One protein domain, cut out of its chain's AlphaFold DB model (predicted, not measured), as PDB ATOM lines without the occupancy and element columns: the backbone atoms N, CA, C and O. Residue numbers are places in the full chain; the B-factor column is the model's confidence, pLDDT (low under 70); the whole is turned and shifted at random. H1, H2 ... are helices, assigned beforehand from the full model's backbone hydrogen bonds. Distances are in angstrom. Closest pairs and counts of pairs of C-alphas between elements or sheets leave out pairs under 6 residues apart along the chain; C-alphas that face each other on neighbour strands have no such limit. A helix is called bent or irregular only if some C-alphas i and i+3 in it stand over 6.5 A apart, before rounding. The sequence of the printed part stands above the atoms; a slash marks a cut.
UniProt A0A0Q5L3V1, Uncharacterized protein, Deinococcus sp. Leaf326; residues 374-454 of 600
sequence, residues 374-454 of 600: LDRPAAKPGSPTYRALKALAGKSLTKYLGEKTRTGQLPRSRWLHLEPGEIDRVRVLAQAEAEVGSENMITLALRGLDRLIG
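What this domain is: This is residues 374 to 454 of the 600 residues of an uncharacterized protein of Deinococcus sp. Leaf326 (UniProt A0A0Q5L3V1). Look for a compact cluster of four helices, mostly crossing one another: the longer H3 packs across H4, while sharply kinked H1 packs on both. Short H2 folds back beside the last part of H1, as a helical hairpin. The printed part has 81 residues, with four named helices in the order H1, H2, H3, H4 and no named strand; the class is all helix. The radius of gyration of the C-alphas is 12.0 A and the outline is rounded, spanning 35 by 26 by 23 A.

How they stand to each other: Start at H1, residues 384 to 401, which has a kink of 111 degrees near residue 393 and is irregular, with C-alphas 392 and 395 standing 9.4 A apart. It touches H2, residues 412 to 417, at a shallow tilt of 12 degrees, opposite ways; the closest C-alphas, of Leu 401 and Ser 413, are 4.7 A apart. With residues 384 to 392 alone H1 touches H3, residues 420 to 436, at a steep tilt of 66 degrees; the closest C-alphas are those of Thr 385 and Pro 420, 4.8 A. With residues 392 to 393 alone it touches H4, residues 441 to 452, about perpendicular at 76 degrees; the closest C-alphas are those of Ala 393 and Ile 442, 7.0 A. H3 and H4 touch at a steep tilt of 45 degrees, opposite ways, with the C-alphas of Ala 430 and Ala 445 closest at 5.0 A. H2 and H4 only just touch, with 3 pairs of C-alphas within 8 A, the closest being Trp 415 and Leu 449 at 6.8 A; H2 and H3 are apart. In H3 and H4 every O i to N i+4 pair is within hydrogen-bond range; in H1 9 of 14 are, and in H2 0 of 2, beside 3 of 3 O i to N i+3 pairs.

Where its parts are: Find C-alpha 384 at (27.943, 118.945, 10.082), where H1 begins; its first and last C-alphas are 16.3 A apart. H2 is 10.1 A long. H3 runs 24.7 A to C-alpha 436 at (52.864, 108.148, 20.874). H4 runs 16.4 A to C-alpha 452 at (43.165, 126.494, 13.985).

The domain as a whole: The two C-alphas farthest apart, of Asp 375 and Ser 438, are 37.0 A apart. The printed part has no cut; the links H2 to H3 and H3 to H4 are tight, and H1 to H2 is short. The mean pLDDT of the printed part is 87.7, and residue 438 is under 70.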
ATOM      1  N   LEU A 374      36.870 134.283  10.076       83.75
ATOM      2  CA  LEU A 374      35.726 135.079  10.541       83.75
ATOM      3  C   LEU A 374      34.733 135.427   9.425       83.75
ATOM      4  O   LEU A 374      33.580 135.723   9.727       83.75
ATOM      5  N   ASP A 375      35.163 135.346   8.166       86.94
ATOM      6  CA  ASP A 375      34.349 135.638   6.983       86.94
ATOM      7  C   ASP A 375      33.437 134.452   6.609       86.94
ATOM      8  O   ASP A 375      32.460 134.598   5.871       86.94
ATOM      9  N   ARG A 376      33.721 133.261   7.160       88.94
ATOM     10  CA  ARG A 376      32.889 132.058   7.022       88.94
ATOM     11  C   ARG A 376      31.632 132.134   7.908       88.94
ATOM     12  O   ARG A 376      31.702 132.650   9.026       88.94
ATOM     13  N   PRO A 377      30.487 131.561   7.491       87.12
ATOM     14  CA  PRO A 377      29.263 131.558   8.293       87.12
ATOM     15  C   PRO A 377      29.370 130.642   9.524       87.12
ATOM     16  O   PRO A 377      29.794 129.492   9.428       87.12
ATOM     17  N   ALA A 378      28.905 131.120  10.682       88.69
ATOM     18  CA  ALA A 378      28.929 130.346  11.924       88.69
ATOM     19  C   ALA A 378      27.958 129.143  11.902       88.69
ATOM     20  O   ALA A 378      26.766 129.264  11.599       88.69
ATOM     21  N   ALA A 379      28.461 127.973  12.294       89.00
ATOM     22  CA  ALA A 379      27.741 126.710  12.353       89.00
ATOM     23  C   ALA A 379      26.551 126.736  13.330       89.00
ATOM     24  O   ALA A 379      26.712 126.744  14.552       89.00
ATOM     25  N   LYS A 380      25.337 126.650  12.776       89.00
ATOM     26  CA  LYS A 380      24.097 126.470  13.546       89.00
ATOM     27  C   LYS A 380      24.075 125.106  14.266       89.00
ATOM     28  O   LYS A 380      24.608 124.130  13.727       89.00
ATOM     29  N   PRO A 381      23.420 124.989  15.440       86.44
ATOM     30  CA  PRO A 381      23.251 123.713  16.131       86.44
ATOM     31  C   PRO A 381      22.683 122.626  15.210       86.44
ATOM     32  O   PRO A 381      21.676 122.829  14.538       86.44
ATOM     33  N   GLY A 382      23.342 121.467  15.173       82.75
ATOM     34  CA  GLY A 382      22.941 120.334  14.330       82.75
ATOM     35  C   GLY A 382      23.514 120.316  12.904       82.75
ATOM     36  O   GLY A 382      23.288 119.323  12.204       82.75
ATOM     37  N   SER A 383      24.286 121.328  12.484       90.94
ATOM     38  CA  SER A 383      25.067 121.293  11.231       90.94
ATOM     39  C   SER A 383      26.186 120.229  11.264       90.94
ATOM     40  O   SER A 383      26.535 119.759  12.352       90.94
ATOM     41  N   PRO A 384      26.797 119.861  10.118       89.56
ATOM     42  CA  PRO A 384      27.943 118.945  10.082       89.56
ATOM     43  C   PRO A 384      29.104 119.387  10.988       89.56
ATOM     44  O   PRO A 384      29.526 118.608  11.838       89.56
ATOM     45  N   THR A 385      29.535 120.654  10.911       90.56
ATOM     46  CA  THR A 385      30.551 121.243  11.809       90.56
ATOM     47  C   THR A 385      30.161 121.084  13.278       90.56
ATOM     48  O   THR A 385      30.952 120.607  14.090       90.56
ATOM     49  N   TYR A 386      28.917 121.422  13.638       90.88
ATOM     50  CA  TYR A 386      28.460 121.320  15.024       90.88
ATOM     51  C   TYR A 386      28.424 119.862  15.515       90.88
ATOM     52  O   TYR A 386      28.723 119.593  16.680       90.88
ATOM     53  N   ARG A 387      28.101 118.900  14.638       90.94
ATOM     54  CA  ARG A 387      28.182 117.459  14.940       90.94
ATOM     55  C   ARG A 387      29.630 117.004  15.123       90.94
ATOM     56  O   ARG A 387      29.896 116.336  16.115       90.94
ATOM     57  N   ALA A 388      30.552 117.405  14.245       90.38
ATOM     58  CA  ALA A 388      31.974 117.062  14.341       90.38
ATOM     59  C   ALA A 388      32.600 117.585  15.650       90.38
ATOM     60  O   ALA A 388      33.226 116.810  16.381       90.38
ATOM     61  N   LEU A 389      32.330 118.850  16.006       92.38
ATOM     62  CA  LEU A 389      32.711 119.445  17.294       92.38
ATOM     63  C   LEU A 389      32.080 118.708  18.485       92.38
ATOM     64  O   LEU A 389      32.760 118.435  19.471       92.38
ATOM     65  N   LYS A 390      30.791 118.350  18.415       91.88
ATOM     66  CA  LYS A 390      30.090 117.641  19.504       91.88
ATOM     67  C   LYS A 390      30.575 116.198  19.668       91.88
ATOM     68  O   LYS A 390      30.615 115.700  20.789       91.88
ATOM     69  N   ALA A 391      30.993 115.550  18.584       89.88
ATOM     70  CA  ALA A 391      31.642 114.242  18.595       89.88
ATOM     71  C   ALA A 391      33.101 114.293  19.091       89.88
ATOM     72  O   ALA A 391      33.687 113.246  19.338       89.88
ATOM     73  N   LEU A 392      33.709 115.480  19.208       89.75
ATOM     74  CA  LEU A 392      35.083 115.666  19.692       89.75
ATOM     75  C   LEU A 392      35.128 116.181  21.143       89.75
ATOM     76  O   LEU A 392      35.867 115.657  21.965       89.75
ATOM     77  N   ALA A 393      34.293 117.166  21.483       86.94
ATOM     78  CA  ALA A 393      34.218 117.784  22.812       86.94
ATOM     79  C   ALA A 393      33.088 117.229  23.711       86.94
ATOM     80  O   ALA A 393      32.933 117.644  24.866       86.94
ATOM     81  N   GLY A 394      32.271 116.307  23.194       88.12
ATOM     82  CA  GLY A 394      31.208 115.627  23.934       88.12
ATOM     83  C   GLY A 394      30.145 116.569  24.512       88.12
ATOM     84  O   GLY A 394      29.767 117.583  23.919       88.12
ATOM     85  N   LYS A 395      29.654 116.233  25.713       85.25
ATOM     86  CA  LYS A 395      28.649 117.029  26.446       85.25
ATOM     87  C   LYS A 395      29.168 118.413  26.880       85.25
ATOM     88  O   LYS A 395      28.358 119.286  27.170       85.25
ATOM     89  N   SER A 396      30.486 118.624  26.893       86.19
ATOM     90  CA  SER A 396      31.131 119.858  27.360       86.19
ATOM     91  C   SER A 396      31.253 120.951  26.290       86.19
ATOM     92  O   SER A 396      31.649 122.066  26.624       86.19
ATOM     93  N   LEU A 397      30.898 120.679  25.024       89.88
ATOM     94  CA  LEU A 397      31.037 121.639  23.918       89.88
ATOM     95  C   LEU A 397      30.410 123.010  24.227       89.88
ATOM     96  O   LEU A 397      31.037 124.038  23.994       89.88
ATOM     97  N   THR A 398      29.193 123.039  24.775       88.12
ATOM     98  CA  THR A 398      28.478 124.287  25.100       88.12
ATOM     99  C   THR A 398      29.196 125.124  26.153       88.12
ATOM    100  O   THR A 398      29.169 126.348  26.062       88.12
ATOM    101  N   LYS A 399      29.887 124.485  27.108       89.88
ATOM    102  CA  LYS A 399      30.757 125.172  28.066       89.88
ATOM    103  C   LYS A 399      31.971 125.764  27.348       89.88
ATOM    104  O   LYS A 399      32.213 126.959  27.462       89.88
ATOM    105  N   TYR A 400      32.699 124.952  26.577       90.00
ATOM    106  CA  TYR A 400      33.923 125.400  25.907       90.00
ATOM    107  C   TYR A 400      33.685 126.537  24.906       90.00
ATOM    108  O   TYR A 400      34.511 127.436  24.831       90.00
ATOM    109  N   LEU A 401      32.559 126.548  24.182       90.25
ATOM    110  CA  LEU A 401      32.206 127.636  23.255       90.25
ATOM    111  C   LEU A 401      31.991 128.994  23.954       90.25
ATOM    112  O   LEU A 401      32.122 130.030  23.304       90.25
ATOM    113  N   GLY A 402      31.683 128.995  25.257       86.06
ATOM    114  CA  GLY A 402      31.607 130.196  26.099       86.06
ATOM    115  C   GLY A 402      32.938 130.612  26.741       86.06
ATOM    116  O   GLY A 402      33.000 131.652  27.393       86.06
ATOM    117  N   GLU A 403      34.005 129.825  26.578       88.19
ATOM    118  CA  GLU A 403      35.334 130.114  27.123       88.19
ATOM    119  C   GLU A 403      36.227 130.871  26.118       88.19
ATOM    120  O   GLU A 403      35.998 130.890  24.904       88.19
ATOM    121  N   LYS A 404      37.303 131.476  26.633       89.81
ATOM    122  CA  LYS A 404      38.410 132.005  25.824       89.81
ATOM    123  C   LYS A 404      39.576 131.019  25.789       89.81
ATOM    124  O   LYS A 404      39.815 130.291  26.753       89.81
ATOM    125  N   THR A 405      40.333 131.027  24.699       87.50
ATOM    126  CA  THR A 405      41.568 130.254  24.555       87.50
ATOM    127  C   THR A 405      42.614 130.722  25.568       87.50
ATOM    128  O   THR A 405      42.802 131.919  25.791       87.50
ATOM    129  N   ARG A 406      43.336 129.776  26.186       76.88
ATOM    130  CA  ARG A 406      44.376 130.098  27.185       76.88
ATOM    131  C   ARG A 406      45.490 130.960  26.577       76.88
ATOM    132  O   ARG A 406      45.947 131.913  27.204       76.88
ATOM    133  N   THR A 407      45.879 130.634  25.348       74.12
ATOM    134  CA  THR A 407      46.806 131.398  24.505       74.12
ATOM    135  C   THR A 407      46.016 132.416  23.681       74.12
ATOM    136  O   THR A 407      44.963 132.074  23.158       74.12
ATOM    137  N   GLY A 408      46.468 133.665  23.562       72.25
ATOM    138  CA  GLY A 408      45.832 134.677  22.696       72.25
ATOM    139  C   GLY A 408      44.456 135.220  23.133       72.25
ATOM    140  O   GLY A 408      44.022 136.222  22.579       72.25
ATOM    141  N   GLN A 409      43.782 134.624  24.130       83.50
ATOM    142  CA  GLN A 409      42.496 135.099  24.683       83.50
ATOM    143  C   GLN A 409      41.353 135.241  23.653       83.50
ATOM    144  O   GLN A 409      40.431 136.047  23.822       83.50
ATOM    145  N   LEU A 410      41.387 134.428  22.596       86.81
ATOM    146  CA  LEU A 410      40.393 134.410  21.526       86.81
ATOM    147  C   LEU A 410      39.124 133.676  21.998       86.81
ATOM    148  O   LEU A 410      39.226 132.713  22.755       86.81
ATOM    149  N   PRO A 411      37.914 134.085  21.585       90.19
ATOM    150  CA  PRO A 411      36.695 133.382  21.973       90.19
ATOM    151  C   PRO A 411      36.577 132.051  21.214       90.19
ATOM    152  O   PRO A 411      36.655 132.020  19.983       90.19
ATOM    153  N   ARG A 412      36.345 130.947  21.933       92.81
ATOM    154  CA  ARG A 412      36.213 129.600  21.341       92.81
ATOM    155  C   ARG A 412      34.947 129.407  20.511       92.81
ATOM    156  O   ARG A 412      34.872 128.461  19.735       92.81
ATOM    157  N   SER A 413      34.000 130.346  20.562       91.69
ATOM    158  CA  SER A 413      32.920 130.453  19.572       91.69
ATOM    159  C   SER A 413      33.430 130.473  18.122       91.69
ATOM    160  O   SER A 413      32.729 129.990  17.237       91.69
ATOM    161  N   ARG A 414      34.677 130.916  17.874       92.38
ATOM    162  CA  ARG A 414      35.345 130.827  16.561       92.38
ATOM    163  C   ARG A 414      35.441 129.402  16.003       92.38
ATOM    164  O   ARG A 414      35.471 129.258  14.787       92.38
ATOM    165  N   TRP A 415      35.417 128.355  16.836       93.56
ATOM    166  CA  TRP A 415      35.354 126.964  16.356       93.56
ATOM    167  C   TRP A 415      34.124 126.697  15.473       93.56
ATOM    168  O   TRP A 415      34.166 125.820  14.619       93.56
ATOM    169  N   LEU A 416      33.036 127.461  15.641       93.19
ATOM    170  CA  LEU A 416      31.831 127.336  14.818       93.19
ATOM    171  C   LEU A 416      32.044 127.766  13.357       93.19
ATOM    172  O   LEU A 416      31.192 127.472  12.531       93.19
ATOM    173  N   HIS A 417      33.144 128.443  13.029       92.50
ATOM    174  CA  HIS A 417      33.469 128.860  11.661       92.50
ATOM    175  C   HIS A 417      34.376 127.846  10.928       92.50
ATOM    176  O   HIS A 417      34.731 128.048   9.765       92.50
ATOM    177  N   LEU A 418      34.771 126.758  11.603       92.56
ATOM    178  CA  LEU A 418      35.589 125.692  11.025       92.56
ATOM    179  C   LEU A 418      34.761 124.758  10.132       92.56
ATOM    180  O   LEU A 418      33.561 124.547  10.338       92.56
ATOM    181  N   GLU A 419      35.423 124.138   9.167       90.94
ATOM    182  CA  GLU A 419      34.847 123.076   8.349       90.94
ATOM    183  C   GLU A 419      34.985 121.701   9.029       90.94
ATOM    184  O   GLU A 419      35.915 121.485   9.814       90.94
ATOM    185  N   PRO A 420      34.105 120.723   8.729       88.62
ATOM    186  CA  PRO A 420      34.189 119.384   9.317       88.62
ATOM    187  C   PRO A 420      35.556 118.721   9.090       88.62
ATOM    188  O   PRO A 420      36.123 118.152  10.018       88.62
ATOM    189  N   GLY A 421      36.128 118.874   7.889       85.75
ATOM    190  CA  GLY A 421      37.441 118.319   7.550       85.75
ATOM    191  C   GLY A 421      38.601 118.922   8.350       85.75
ATOM    192  O   GLY A 421      39.556 118.215   8.654       85.75
ATOM    193  N   GLU A 422      38.519 120.192   8.756       90.12
ATOM    194  CA  GLU A 422      39.528 120.827   9.619       90.12
ATOM    195  C   GLU A 422      39.472 120.240  11.041       90.12
ATOM    196  O   GLU A 422      40.502 119.939  11.647       90.12
ATOM    197  N   ILE A 423      38.258 120.001  11.549       91.62
ATOM    198  CA  ILE A 423      38.009 119.390  12.862       91.62
ATOM    199  C   ILE A 423      38.451 117.921  12.886       91.62
ATOM    200  O   ILE A 423      39.058 117.475  13.861       91.62
ATOM    201  N   ASP A 424      38.178 117.165  11.822       88.62
ATOM    202  CA  ASP A 424      38.532 115.747  11.757       88.62
ATOM    203  C   ASP A 424      40.029 115.521  11.471       88.62
ATOM    204  O   ASP A 424      40.603 114.581  12.020       88.62
ATOM    205  N   ARG A 425      40.722 116.437  10.772       86.62
ATOM    206  CA  ARG A 425      42.203 116.478  10.758       86.62
ATOM    207  C   ARG A 425      42.776 116.643  12.169       86.62
ATOM    208  O   ARG A 425      43.674 115.899  12.558       86.62
ATOM    209  N   VAL A 426      42.224 117.567  12.966       92.25
ATOM    210  CA  VAL A 426      42.625 117.755  14.375       92.25
ATOM    211  C   VAL A 426      42.340 116.511  15.223       92.25
ATOM    212  O   VAL A 426      43.167 116.163  16.063       92.25
ATOM    213  N   ARG A 427      41.219 115.813  14.994       91.19
ATOM    214  CA  ARG A 427      40.893 114.536  15.656       91.19
ATOM    215  C   ARG A 427      41.947 113.463  15.366       91.19
ATOM    216  O   ARG A 427      42.433 112.840  16.305       91.19
ATOM    217  N   VAL A 428      42.306 113.264  14.095       88.19
ATOM    218  CA  VAL A 428      43.294 112.253  13.670       88.19
ATOM    219  C   VAL A 428      44.683 112.566  14.231       88.19
ATOM    220  O   VAL A 428      45.306 111.686  14.820       88.19
ATOM    221  N   LEU A 429      45.139 113.822  14.143       87.44
ATOM    222  CA  LEU A 429      46.422 114.228  14.728       87.44
ATOM    223  C   LEU A 429      46.445 114.026  16.250       87.44
ATOM    224  O   LEU A 429      47.411 113.487  16.780       87.44
ATOM    225  N   ALA A 430      45.389 114.434  16.958       88.75
ATOM    226  CA  ALA A 430      45.322 114.311  18.413       88.75
ATOM    227  C   ALA A 430      45.261 112.852  18.897       88.75
ATOM    228  O   ALA A 430      45.729 112.568  19.997       88.75
ATOM    229  N   GLN A 431      44.701 111.944  18.092       88.94
ATOM    230  CA  GLN A 431      44.734 110.505  18.350       88.94
ATOM    231  C   GLN A 431      46.162 109.963  18.203       88.94
ATOM    232  O   GLN A 431      46.683 109.383  19.150       88.94
ATOM    233  N   ALA A 432      46.840 110.251  17.086       83.38
ATOM    234  CA  ALA A 432      48.226 109.828  16.867       83.38
ATOM    235  C   ALA A 432      49.205 110.417  17.910       83.38
ATOM    236  O   ALA A 432      50.112 109.731  18.380       83.38
ATOM    237  N   GLU A 433      49.014 111.674  18.330       85.06
ATOM    238  CA  GLU A 433      49.815 112.286  19.403       85.06
ATOM    239  C   GLU A 433      49.554 111.647  20.784       85.06
ATOM    240  O   GLU A 433      50.479 111.589  21.593       85.06
ATOM    241  N   ALA A 434      48.345 111.124  21.041       87.75
ATOM    242  CA  ALA A 434      47.988 110.409  22.275       87.75
ATOM    243  C   ALA A 434      48.393 108.920  22.286       87.75
ATOM    244  O   ALA A 434      48.461 108.301  23.345       87.75
ATOM    245  N   GLU A 435      48.648 108.331  21.116       83.31
ATOM    246  CA  GLU A 435      49.181 106.968  20.980       83.31
ATOM    247  C   GLU A 435      50.708 106.940  21.149       83.31
ATOM    248  O   GLU A 435      51.252 105.989  21.709       83.31
ATOM    249  N   VAL A 436      51.402 108.002  20.723       81.50
ATOM    250  CA  VAL A 436      52.864 108.148  20.874       81.50
ATOM    251  C   VAL A 436      53.261 108.713  22.244       81.50
ATOM    252  O   VAL A 436      54.314 108.359  22.776       81.50
ATOM    253  N   GLY A 437      52.448 109.594  22.834       71.69
ATOM    254  CA  GLY A 437      52.690 110.178  24.154       71.69
ATOM    255  C   GLY A 437      51.480 110.027  25.069       71.69
ATOM    256  O   GLY A 437      50.357 110.238  24.636       71.69
ATOM    257  N   SER A 438      51.710 109.736  26.355       69.19
ATOM    258  CA  SER A 438      50.670 109.489  27.382       69.19
ATOM    259  C   SER A 438      49.873 110.749  27.808       69.19
ATOM    260  O   SER A 438      49.562 110.966  28.980       69.19
ATOM    261  N   GLU A 439      49.563 111.635  26.859       77.12
ATOM    262  CA  GLU A 439      48.631 112.749  27.022       77.12
ATOM    263  C   GLU A 439      47.201 112.337  26.633       77.12
ATOM    264  O   GLU A 439      46.956 111.436  25.838       77.12
ATOM    265  N   ASN A 440      46.206 113.032  27.185       88.50
ATOM    266  CA  ASN A 440      44.804 112.760  26.883       88.50
ATOM    267  C   ASN A 440      44.414 113.344  25.508       88.50
ATOM    268  O   ASN A 440      44.435 114.567  25.341       88.50
ATOM    269  N   MET A 441      43.974 112.494  24.568       89.81
ATOM    270  CA  MET A 441      43.560 112.881  23.205       89.81
ATOM    271  C   MET A 441      42.591 114.072  23.165       89.81
ATOM    272  O   MET A 441      42.781 114.984  22.366       89.81
ATOM    273  N   ILE A 442      41.605 114.147  24.068       88.38
ATOM    274  CA  ILE A 442      40.651 115.269  24.113       88.38
ATOM    275  C   ILE A 442      41.371 116.586  24.441       88.38
ATOM    276  O   ILE A 442      41.049 117.634  23.885       88.38
ATOM    277  N   THR A 443      42.390 116.548  25.303       87.75
ATOM    278  CA  THR A 443      43.218 117.725  25.615       87.75
ATOM    279  C   THR A 443      44.040 118.166  24.402       87.75
ATOM    280  O   THR A 443      44.106 119.363  24.118       87.75
ATOM    281  N   LEU A 444      44.632 117.221  23.666       88.00
ATOM    282  CA  LEU A 444      45.383 117.494  22.434       88.00
ATOM    283  C   LEU A 444      44.472 118.043  21.325       88.00
ATOM    284  O   LEU A 444      44.799 119.053  20.702       88.00
ATOM    285  N   ALA A 445      43.283 117.466  21.151       90.50
ATOM    286  CA  ALA A 445      42.283 117.905  20.184       90.50
ATOM    287  C   ALA A 445      41.793 119.334  20.462       90.50
ATOM    288  O   ALA A 445      41.754 120.164  19.555       90.50
ATOM    289  N   LEU A 446      41.490 119.670  21.721       90.88
ATOM    290  CA  LEU A 446      41.100 121.033  22.105       90.88
ATOM    291  C   LEU A 446      42.249 122.041  21.888       90.88
ATOM    292  O   LEU A 446      41.990 123.162  21.454       90.88
ATOM    293  N   ARG A 447      43.517 121.647  22.107       89.06
ATOM    294  CA  ARG A 447      44.691 122.462  21.720       89.06
ATOM    295  C   ARG A 447      44.791 122.626  20.196       89.06
ATOM    296  O   ARG A 447      45.147 123.703  19.735       89.06
ATOM    297  N   GLY A 448      44.475 121.593  19.413       90.06
ATOM    298  CA  GLY A 448      44.430 121.656  17.947       90.06
ATOM    299  C   GLY A 448      43.358 122.615  17.422       90.06
ATOM    300  O   GLY A 448      43.662 123.468  16.593       90.06
ATOM    301  N   LEU A 449      42.137 122.555  17.965       92.19
ATOM    302  CA  LEU A 449      41.074 123.510  17.630       92.19
ATOM    303  C   LEU A 449      41.433 124.946  18.044       92.19
ATOM    304  O   LEU A 449      41.134 125.887  17.313       92.19
ATOM    305  N   ASP A 450      42.091 125.134  19.195       91.50
ATOM    306  CA  ASP A 450      42.632 126.437  19.606       91.50
ATOM    307  C   ASP A 450      43.675 126.955  18.578       91.50
ATOM    308  O   ASP A 450      43.606 128.119  18.176       91.50
ATOM    309  N   ARG A 451      44.594 126.106  18.080       89.25
ATOM    310  CA  ARG A 451      45.572 126.480  17.031       89.25
ATOM    311  C   ARG A 451      44.892 126.922  15.726       89.25
ATOM    312  O   ARG A 451      45.222 128.003  15.238       89.25
ATOM    313  N   LEU A 452      43.911 126.160  15.217       90.12
ATOM    314  CA  LEU A 452      43.165 126.494  13.985       90.12
ATOM    315  C   LEU A 452      42.558 127.905  14.022       90.12
ATOM    316  O   LEU A 452      42.524 128.587  13.003       90.12
ATOM    317  N   ILE A 453      42.098 128.373  15.189       89.62
ATOM    318  CA  ILE A 453      41.471 129.701  15.328       89.62
ATOM    319  C   ILE A 453      42.455 130.841  15.629       89.62
ATOM    320  O   ILE A 453      42.023 131.958  15.933       89.62
ATOM    321  N   GLY A 454      43.763 130.570  15.553       82.62
ATOM    322  CA  GLY A 454      44.833 131.548  15.753       82.62
ATOM    323  C   GLY A 454      45.402 131.620  17.171       82.62
ATOM    324  O   GLY A 454      46.225 132.492  17.435       82.62
TER     325      GLY A 454